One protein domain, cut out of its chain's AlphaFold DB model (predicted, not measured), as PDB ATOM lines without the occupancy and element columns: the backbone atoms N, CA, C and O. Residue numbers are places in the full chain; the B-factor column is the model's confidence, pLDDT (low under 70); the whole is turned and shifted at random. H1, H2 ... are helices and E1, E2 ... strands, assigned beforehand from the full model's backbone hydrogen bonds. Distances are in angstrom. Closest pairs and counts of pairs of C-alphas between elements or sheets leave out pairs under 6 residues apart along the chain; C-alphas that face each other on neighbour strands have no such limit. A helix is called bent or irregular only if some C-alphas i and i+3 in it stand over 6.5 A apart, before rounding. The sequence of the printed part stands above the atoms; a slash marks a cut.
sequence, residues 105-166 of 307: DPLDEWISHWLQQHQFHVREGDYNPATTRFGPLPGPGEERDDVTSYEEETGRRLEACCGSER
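What this domain is: This is residues 105 to 166 of the 307 residues of an uncharacterized protein of Coniochaeta ligniaria NRRL 30616 (UniProt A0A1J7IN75). A ribbon of two antiparallel strands, E1 and E2, has one longer helix, H2, packed on its E2 side, while the short helix H3 sits at the end of the ribbon where E2 begins. The very short H1 comes just before the start of H2, far from the ribbon, and residues 139 to 144, in the long loop between E1 and H3, stick out from the rest. The printed part has 62 residues with three named helices and two named strands, in the order H1, H2, E1, H3, E2 along the chain. The sheet has the order E1 - E2 and is antiparallel, and the class is mixed, helices and strands. The whole is compact, with a radius of gyration of the C-alphas of 11.4 A, and spans 31 by 29 by 17 A along its three main axes.

Where its parts are: The strand E1 is residues 133 to 136, Arg 133 to Pro 136, and measures 10.5 A from first to last C-alpha. E2 is residues 156 to 161, Arg 156 to Cys 161, and measures 13.4 A; its C-alpha 156 is at (39.735, 38.866, -26.363) and its C-alpha 161 at (49.802, 38.477, -35.166). The longest helix is H2, residues 110 to 124, which measures 22.0 A from C-alpha 110 to C-alpha 124. H2 is neither bent nor irregular, but only just: C-alphas 117 and 120 are 6.2 A apart. H3 is residues 149 to 154, with a length of 8.7 A. H1 is residues 105 to 108, with a length of 5.4 A, and its C-alpha 105 is at (49.177, 59.562, -41.728).

How they stand to each other: E1 and E2 are antiparallel neighbours, with an angle of 153 degrees between their N-to-C directions. C-alphas 134 and 158 face each other at 4.7 A. Within hydrogen-bond range across the pair are, among others, N 135 and O 157 at 2.8 A and N 157 and O 135 at 2.9 A. Residues 160 to 161 of E2 also make a short antiparallel pairing with residues 164 to 165, near the end of the printed part. The closest C-alphas of H2 and E2 are those of His 118 and Cys 161, 6.3 A apart, and the centres of the two elements are 9.4 A apart. The closest C-alphas of H3 and E2 are those of Glu 151 and Arg 157, 5.3 A apart. H2 and H3 are close but not clearly touching, and their closest C-alphas, those of Arg 123 and Tyr 150, are 7.2 A apart. They run the same way at a steep tilt of 49 degrees. H1 and H2 meet only through their link. H1 is apart from E1, E2 and H3. In H3 every O i to N i+4 pair is within hydrogen-bond range, in H2 9 of 11 are, and H1 is too short for such a pair but has its one O i to N i+3 pair within range.

The domain as a whole: The C-alphas of Asp 126 and Gly 141, 32.2 A apart, are the two farthest apart in the domain. The printed part runs from residue 105 to residue 166 of a chain of 307 residues and has no cut. The links H1 to H2 and H3 to E2 are tight, H2 to E1 is short, and E1 to H3 is long, with 12 residues. Residues 139 to 144 in that long link stand free. The mean pLDDT of the printed part is 86.4, and the model's confidence is under 70 at residue 141 and residues 143 to 145.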
ATOM      1  N   ASP A 105      49.798  60.677 -41.002       92.69
ATOM      2  CA  ASP A 105      49.177  59.562 -41.728       92.69
ATOM      3  C   ASP A 105      49.771  58.193 -41.364       92.69
ATOM      4  O   ASP A 105      49.020  57.359 -40.853       92.69
ATOM      5  N   PRO A 106      51.105  57.969 -41.450       92.19
ATOM      6  CA  PRO A 106      51.657  56.670 -41.086       92.19
ATOM      7  C   PRO A 106      51.390  56.263 -39.640       92.19
ATOM      8  O   PRO A 106      51.190  55.087 -39.380       92.19
ATOM      9  N   LEU A 107      51.400  57.199 -38.688       94.25
ATOM     10  CA  LEU A 107      51.248  56.886 -37.267       94.25
ATOM     11  C   LEU A 107      49.792  56.660 -36.869       94.25
ATOM     12  O   LEU A 107      49.505  55.754 -36.088       94.25
ATOM     13  N   ASP A 108      48.899  57.507 -37.370       92.94
ATOM     14  CA  ASP A 108      47.492  57.505 -36.987       92.94
ATOM     15  C   ASP A 108      46.690  56.398 -37.686       92.94
ATOM     16  O   ASP A 108      45.781  55.842 -37.077       92.94
ATOM     17  N   GLU A 109      47.057  56.005 -38.911       90.69
ATOM     18  CA  GLU A 109      46.412  54.887 -39.621       90.69
ATOM     19  C   GLU A 109      47.025  53.517 -39.285       90.69
ATOM     20  O   GLU A 109      46.470  52.471 -39.633       90.69
ATOM     21  N   TRP A 110      48.175  53.486 -38.595       92.25
ATOM     22  CA  TRP A 110      48.928  52.250 -38.358       92.25
ATOM     23  C   TRP A 110      48.084  51.167 -37.683       92.25
ATOM     24  O   TRP A 110      48.087  50.012 -38.110       92.25
ATOM     25  N   ILE A 111      47.351  51.530 -36.629       91.56
ATOM     26  CA  ILE A 111      46.546  50.572 -35.868       91.56
ATOM     27  C   ILE A 111      45.339  50.083 -36.665       91.56
ATOM     28  O   ILE A 111      45.104  48.874 -36.703       91.56
ATOM     29  N   SER A 112      44.638  50.980 -37.357       89.00
ATOM     30  CA  SER A 112      43.498  50.653 -38.215       89.00
ATOM     31  C   SER A 112      43.884  49.645 -39.287       89.00
ATOM     32  O   SER A 112      43.231  48.611 -39.446       89.00
ATOM     33  N   HIS A 113      44.986  49.896 -39.990       88.50
ATOM     34  CA  HIS A 113      45.468  48.995 -41.028       88.50
ATOM     35  C   HIS A 113      46.021  47.685 -40.475       88.50
ATOM     36  O   HIS A 113      45.754  46.620 -41.040       88.50
ATOM     37  N   TRP A 114      46.747  47.734 -39.355       91.62
ATOM     38  CA  TRP A 114      47.198  46.523 -38.684       91.62
ATOM     39  C   TRP A 114      46.003  45.639 -38.319       91.62
ATOM     40  O   TRP A 114      46.007  44.448 -38.626       91.62
ATOM     41  N   LEU A 115      44.948  46.212 -37.741       90.44
ATOM     42  CA  LEU A 115      43.734  45.475 -37.397       90.44
ATOM     43  C   LEU A 115      43.011  44.966 -38.633       90.44
ATOM     44  O   LEU A 115      42.645  43.795 -38.662       90.44
ATOM     45  N   GLN A 116      42.849  45.798 -39.662       86.31
ATOM     46  CA  GLN A 116      42.202  45.401 -40.908       86.31
ATOM     47  C   GLN A 116      42.863  44.158 -41.503       86.31
ATOM     48  O   GLN A 116      42.149  43.258 -41.915       86.31
ATOM     49  N   GLN A 117      44.192  44.090 -41.513       85.19
ATOM     50  CA  GLN A 117      44.948  42.946 -42.027       85.19
ATOM     51  C   GLN A 117      44.827  41.722 -41.107       85.19
ATOM     52  O   GLN A 117      44.453  40.632 -41.538       85.19
ATOM     53  N   HIS A 118      45.114  41.893 -39.818       88.94
ATOM     54  CA  HIS A 118      45.327  40.760 -38.917       88.94
ATOM     55  C   HIS A 118      44.037  40.202 -38.307       88.94
ATOM     56  O   HIS A 118      44.020  39.045 -37.879       88.94
ATOM     57  N   GLN A 119      42.942  40.969 -38.293       87.56
ATOM     58  CA  GLN A 119      41.652  40.469 -37.814       87.56
ATOM     59  C   GLN A 119      41.081  39.375 -38.725       87.56
ATOM     60  O   GLN A 119      40.410  38.475 -38.225       87.56
ATOM     61  N   PHE A 120      41.346  39.420 -40.038       85.75
ATOM     62  CA  PHE A 120      40.844  38.404 -40.971       85.75
ATOM     63  C   PHE A 120      41.472  37.041 -40.691       85.75
ATOM     64  O   PHE A 120      40.740  36.070 -40.520       85.75
ATOM     65  N   HIS A 121      42.796  36.990 -40.509       86.00
ATOM     66  CA  HIS A 121      43.518  35.767 -40.135       86.00
ATOM     67  C   HIS A 121      42.933  35.129 -38.875       86.00
ATOM     68  O   HIS A 121      42.684  33.928 -38.809       86.00
ATOM     69  N   VAL A 122      42.660  35.950 -37.864       85.56
ATOM     70  CA  VAL A 122      42.115  35.466 -36.598       85.56
ATOM     71  C   VAL A 122      40.666  34.995 -36.737       85.56
ATOM     72  O   VAL A 122      40.314  33.943 -36.203       85.56
ATOM     73  N   ARG A 123      39.833  35.748 -37.459       86.25
ATOM     74  CA  ARG A 123      38.415  35.430 -37.658       86.25
ATOM     75  C   ARG A 123      38.216  34.146 -38.461       86.25
ATOM     76  O   ARG A 123      37.306  33.382 -38.154       86.25
ATOM     77  N   GLU A 124      39.051  33.915 -39.468       87.56
ATOM     78  CA  GLU A 124      39.000  32.714 -40.309       87.56
ATOM     79  C   GLU A 124      39.737  31.519 -39.686       87.56
ATOM     80  O   GLU A 124      39.596  30.391 -40.151       87.56
ATOM     81  N   GLY A 125      40.489  31.745 -38.603       85.00
ATOM     82  CA  GLY A 125      41.318  30.722 -37.967       85.00
ATOM     83  C   GLY A 125      42.621  30.427 -38.718       85.00
ATOM     84  O   GLY A 125      43.333  29.501 -38.336       85.00
ATOM     85  N   ASP A 126      42.952  31.217 -39.739       88.12
ATOM     86  CA  ASP A 126      44.188  31.142 -40.522       88.12
ATOM     87  C   ASP A 126      45.294  32.007 -39.900       88.12
ATOM     88  O   ASP A 126      45.799  32.964 -40.485       88.12
ATOM     89  N   TYR A 127      45.637  31.721 -38.646       87.06
ATOM     90  CA  TYR A 127      46.726  32.398 -37.946       87.06
ATOM     91  C   TYR A 127      47.693  31.391 -37.334       87.06
ATOM     92  O   TYR A 127      47.313  30.303 -36.906       87.06
ATOM     93  N   ASN A 128      48.966  31.774 -37.240       89.44
ATOM     94  CA  ASN A 128      49.972  30.948 -36.587       89.44
ATOM     95  C   ASN A 128      49.918  31.145 -35.057       89.44
ATOM     96  O   ASN A 128      50.323  32.209 -34.573       89.44
ATOM     97  N   PRO A 129      49.506  30.134 -34.268       88.81
ATOM     98  CA  PRO A 129      49.387  30.261 -32.815       88.81
ATOM     99  C   PRO A 129      50.731  30.501 -32.112       88.81
ATOM    100  O   PRO A 129      50.737  30.981 -30.984       88.81
ATOM    101  N   ALA A 130      51.869  30.208 -32.756       90.75
ATOM    102  CA  ALA A 130      53.191  30.497 -32.200       90.75
ATOM    103  C   ALA A 130      53.545  31.995 -32.231       90.75
ATOM    104  O   ALA A 130      54.410  32.436 -31.481       90.75
ATOM    105  N   THR A 131      52.898  32.774 -33.104       90.88
ATOM    106  CA  THR A 131      53.178  34.208 -33.299       90.88
ATOM    107  C   THR A 131      51.988  35.109 -32.989       90.88
ATOM    108  O   THR A 131      52.112  36.330 -33.051       90.88
ATOM    109  N   THR A 132      50.829  34.521 -32.701       93.88
ATOM    110  CA  THR A 132      49.602  35.250 -32.395       93.88
ATOM    111  C   THR A 132      49.364  35.258 -30.895       93.88
ATOM    112  O   THR A 132      49.367  34.210 -30.249       93.88
ATOM    113  N   ARG A 133      49.117  36.443 -30.339       94.62
ATOM    114  CA  ARG A 133      48.870  36.632 -28.908       94.62
ATOM    115  C   ARG A 133      47.586  37.410 -28.687       94.62
ATOM    116  O   ARG A 133      47.310  38.388 -29.382       94.62
ATOM    117  N   PHE A 134      46.832  36.974 -27.686       93.19
ATOM    118  CA  PHE A 134      45.603  37.619 -27.254       93.19
ATOM    119  C   PHE A 134      45.714  38.042 -25.796       93.19
ATOM    120  O   PHE A 134      46.150  37.246 -24.962       93.19
ATOM    121  N   GLY A 135      45.249  39.248 -25.508       90.00
ATOM    122  CA  GLY A 135      45.108  39.803 -24.172       90.00
ATOM    123  C   GLY A 135      43.645  40.026 -23.784       90.00
ATOM    124  O   GLY A 135      42.728  39.746 -24.569       90.00
ATOM    125  N   PRO A 136      43.403  40.521 -22.564       89.19
ATOM    126  CA  PRO A 136      42.078  40.961 -22.150       89.19
ATOM    127  C   PRO A 136      41.632  42.199 -22.947       89.19
ATOM    128  O   PRO A 136      42.456  43.004 -23.389       89.19
ATOM    129  N   LEU A 137      40.317  42.370 -23.115       83.88
ATOM    130  CA  LEU A 137      39.766  43.646 -23.575       83.88
ATOM    131  C   LEU A 137      40.050  44.762 -22.554       83.88
ATOM    132  O   LEU A 137      40.016  44.487 -21.350       83.88
ATOM    133  N   PRO A 138      40.261  46.014 -23.005       80.12
ATOM    134  CA  PRO A 138      40.389  47.153 -22.105       80.12
ATOM    135  C   PRO A 138      39.127  47.333 -21.253       80.12
ATOM    136  O   PRO A 138      37.998  47.187 -21.739       80.12
ATOM    137  N   GLY A 139      39.320  47.670 -19.982       74.94
ATOM    138  CA  GLY A 139      38.236  47.916 -19.036       74.94
ATOM    139  C   GLY A 139      37.396  49.164 -19.372       74.94
ATOM    140  O   GLY A 139      37.776  49.998 -20.200       74.94
ATOM    141  N   PRO A 140      36.228  49.347 -18.730       72.38
ATOM    142  CA  PRO A 140      35.471  50.594 -18.825       72.38
ATOM    143  C   PRO A 140      36.318  51.792 -18.364       72.38
ATOM    144  O   PRO A 140      36.779  51.821 -17.227       72.38
ATOM    145  N   GLY A 141      36.497  52.789 -19.235       65.50
ATOM    146  CA  GLY A 141      37.299  53.986 -18.951       65.50
ATOM    147  C   GLY A 141      38.785  53.872 -19.308       65.50
ATOM    148  O   GLY A 141      39.493  54.873 -19.214       65.50
ATOM    149  N   GLU A 142      39.252  52.703 -19.752       71.75
ATOM    150  CA  GLU A 142      40.575  52.566 -20.364       71.75
ATOM    151  C   GLU A 142      40.555  53.055 -21.815       71.75
ATOM    152  O   GLU A 142      39.524  53.001 -22.496       71.75
ATOM    153  N   GLU A 143      41.699  53.550 -22.290       65.31
ATOM    154  CA  GLU A 143      41.847  54.016 -23.665       65.31
ATOM    155  C   GLU A 143      41.631  52.844 -24.633       65.31
ATOM    156  O   GLU A 143      42.399  51.879 -24.684       65.31
ATOM    157  N   ARG A 144      40.525  52.913 -25.377       64.88
ATOM    158  CA  ARG A 144      40.163  51.935 -26.396       64.88
ATOM    159  C   ARG A 144      40.835  52.321 -27.699       64.88
ATOM    160  O   ARG A 144      40.208  52.906 -28.572       64.88
ATOM    161  N   ASP A 145      42.108  51.990 -27.810       66.50
ATOM    162  CA  ASP A 145      42.777  51.929 -29.104       66.50
ATOM    163  C   ASP A 145      42.011  50.939 -30.002       66.50
ATOM    164  O   ASP A 145      42.057  49.733 -29.735       66.50
ATOM    165  N   ASP A 146      41.281  51.467 -30.993       74.50
ATOM    166  CA  ASP A 146      40.420  50.810 -31.994       74.50
ATOM    167  C   ASP A 146      40.085  49.339 -31.712       74.50
ATOM    168  O   ASP A 146      40.825  48.438 -32.092       74.50
ATOM    169  N   VAL A 147      38.971  49.069 -31.026       81.12
ATOM    170  CA  VAL A 147      38.507  47.697 -30.748       81.12
ATOM    171  C   VAL A 147      37.656  47.203 -31.917       81.12
ATOM    172  O   VAL A 147      36.747  47.903 -32.361       81.12
ATOM    173  N   THR A 148      37.935  46.000 -32.422       83.94
ATOM    174  CA  THR A 148      37.154  45.419 -33.528       83.94
ATOM    175  C   THR A 148      35.913  44.692 -33.015       83.94
ATOM    176  O   THR A 148      35.884  44.207 -31.884       83.94
ATOM    177  N   SER A 149      34.896  44.530 -33.868       84.25
ATOM    178  CA  SER A 149      33.684  43.782 -33.503       84.25
ATOM    179  C   SER A 149      33.984  42.332 -33.098       84.25
ATOM    180  O   SER A 149      33.340  41.792 -32.208       84.25
ATOM    181  N   TYR A 150      35.001  41.708 -33.704       84.00
ATOM    182  CA  TYR A 150      35.439  40.357 -33.341       84.00
ATOM    183  C   TYR A 150      36.012  40.297 -31.916       84.00
ATOM    184  O   TYR A 150      35.760  39.350 -31.170       84.00
ATOM    185  N   GLU A 151      36.794  41.302 -31.521       88.75
ATOM    186  CA  GLU A 151      37.356  41.371 -30.171       88.75
ATOM    187  C   GLU A 151      36.250  41.560 -29.129       88.75
ATOM    188  O   GLU A 151      36.294  40.924 -28.076       88.75
ATOM    189  N   GLU A 152      35.229  42.366 -29.442       87.06
ATOM    190  CA  GLU A 152      34.040  42.536 -28.597       87.06
ATOM    191  C   GLU A 152      33.233  41.237 -28.465       87.06
ATOM    192  O   GLU A 152      32.871  40.854 -27.354       87.06
ATOM    193  N   GLU A 153      32.997  40.526 -29.573       87.25
ATOM    194  CA  GLU A 153      32.273  39.247 -29.591       87.25
ATOM    195  C   GLU A 153      32.993  38.152 -28.795       87.25
ATOM    196  O   GLU A 153      32.360  37.356 -28.098       87.25
ATOM    197  N   THR A 154      34.323  38.093 -28.892       87.19
ATOM    198  CA  THR A 154      35.129  37.043 -28.250       87.19
ATOM    199  C   THR A 154      35.609  37.403 -26.849       87.19
ATOM    200  O   THR A 154      36.091  36.528 -26.124       87.19
ATOM    201  N   GLY A 155      35.516  38.675 -26.455       88.25
ATOM    202  CA  GLY A 155      36.058  39.177 -25.195       88.25
ATOM    203  C   GLY A 155      37.591  39.185 -25.137       88.25
ATOM    204  O   GLY A 155      38.161  39.303 -24.050       88.25
ATOM    205  N   ARG A 156      38.276  39.020 -26.277       89.25
ATOM    206  CA  ARG A 156      39.735  38.866 -26.363       89.25
ATOM    207  C   ARG A 156      40.312  39.883 -27.331       89.25
ATOM    208  O   ARG A 156      39.924  39.927 -28.493       89.25
ATOM    209  N   ARG A 157      41.288  40.653 -26.863       90.38
ATOM    210  CA  ARG A 157      42.003  41.641 -27.668       90.38
ATOM    211  C   ARG A 157      43.167  40.984 -28.396       90.38
ATOM    212  O   ARG A 157      43.968  40.296 -27.770       90.38
ATOM    213  N   LEU A 158      43.300  41.212 -29.693       92.44
ATOM    214  CA  LEU A 158      44.461  40.811 -30.473       92.44
ATOM    215  C   LEU A 158      45.632  41.755 -30.158       92.44
ATOM    216  O   LEU A 158      45.534  42.964 -30.367       92.44
ATOM    217  N   GLU A 159      46.731  41.210 -29.640       92.88
ATOM    218  CA  GLU A 159      47.921  41.980 -29.241       92.88
ATOM    219  C   GLU A 159      49.086  41.823 -30.216       92.88
ATOM    220  O   GLU A 159      49.873  42.748 -30.379       92.88
ATOM    221  N   ALA A 160      49.200  40.663 -30.860       93.38
ATOM    222  CA  ALA A 160      50.222  40.381 -31.859       93.38
ATOM    223  C   ALA A 160      49.700  39.344 -32.855       93.38
ATOM    224  O   ALA A 160      48.893  38.484 -32.490       93.38
ATOM    225  N   CYS A 161      50.156  39.414 -34.103       92.38
ATOM    226  CA  CYS A 161      49.802  38.477 -35.166       92.38
ATOM    227  C   CYS A 161      50.866  38.522 -36.273       92.38
ATOM    228  O   CYS A 161      51.493  39.557 -36.498       92.38
ATOM    229  N   CYS A 162      51.096  37.393 -36.953       88.44
ATOM    230  CA  CYS A 162      52.063  37.281 -38.057       88.44
ATOM    231  C   CYS A 162      53.493  37.745 -37.701       88.44
ATOM    232  O   CYS A 162      54.233  38.217 -38.559       88.44
ATOM    233  N   GLY A 163      53.884  37.626 -36.426       87.88
ATOM    234  CA  GLY A 163      55.190  38.076 -35.931       87.88
ATOM    235  C   GLY A 163      55.311  39.592 -35.740       87.88
ATOM    236  O   GLY A 163      56.404  40.074 -35.460       87.88
ATOM    237  N   SER A 164      54.209  40.335 -35.867       90.12
ATOM    238  CA  SER A 164      54.143  41.774 -35.622       90.12
ATOM    239  C   SER A 164      53.310  42.092 -34.380       90.12
ATOM    240  O   SER A 164      52.293  41.450 -34.105       90.12
ATOM    241  N   GLU A 165      53.757  43.088 -33.622       92.38
ATOM    242  CA  GLU A 165      53.054  43.612 -32.450       92.38
ATOM    243  C   GLU A 165      51.998  44.640 -32.881       92.38
ATOM    244  O   GLU A 165      52.219  45.412 -33.820       92.38
ATOM    245  N   ARG A 166      50.863  44.689 -32.176       92.06
ATOM    246  CA  ARG A 166      49.846  45.724 -32.388       92.06
ATOM    247  C   ARG A 166      50.430  47.098 -32.037       92.06
ATOM    248  O   ARG A 166      50.946  47.266 -30.929       92.06
TER     249      ARG A 166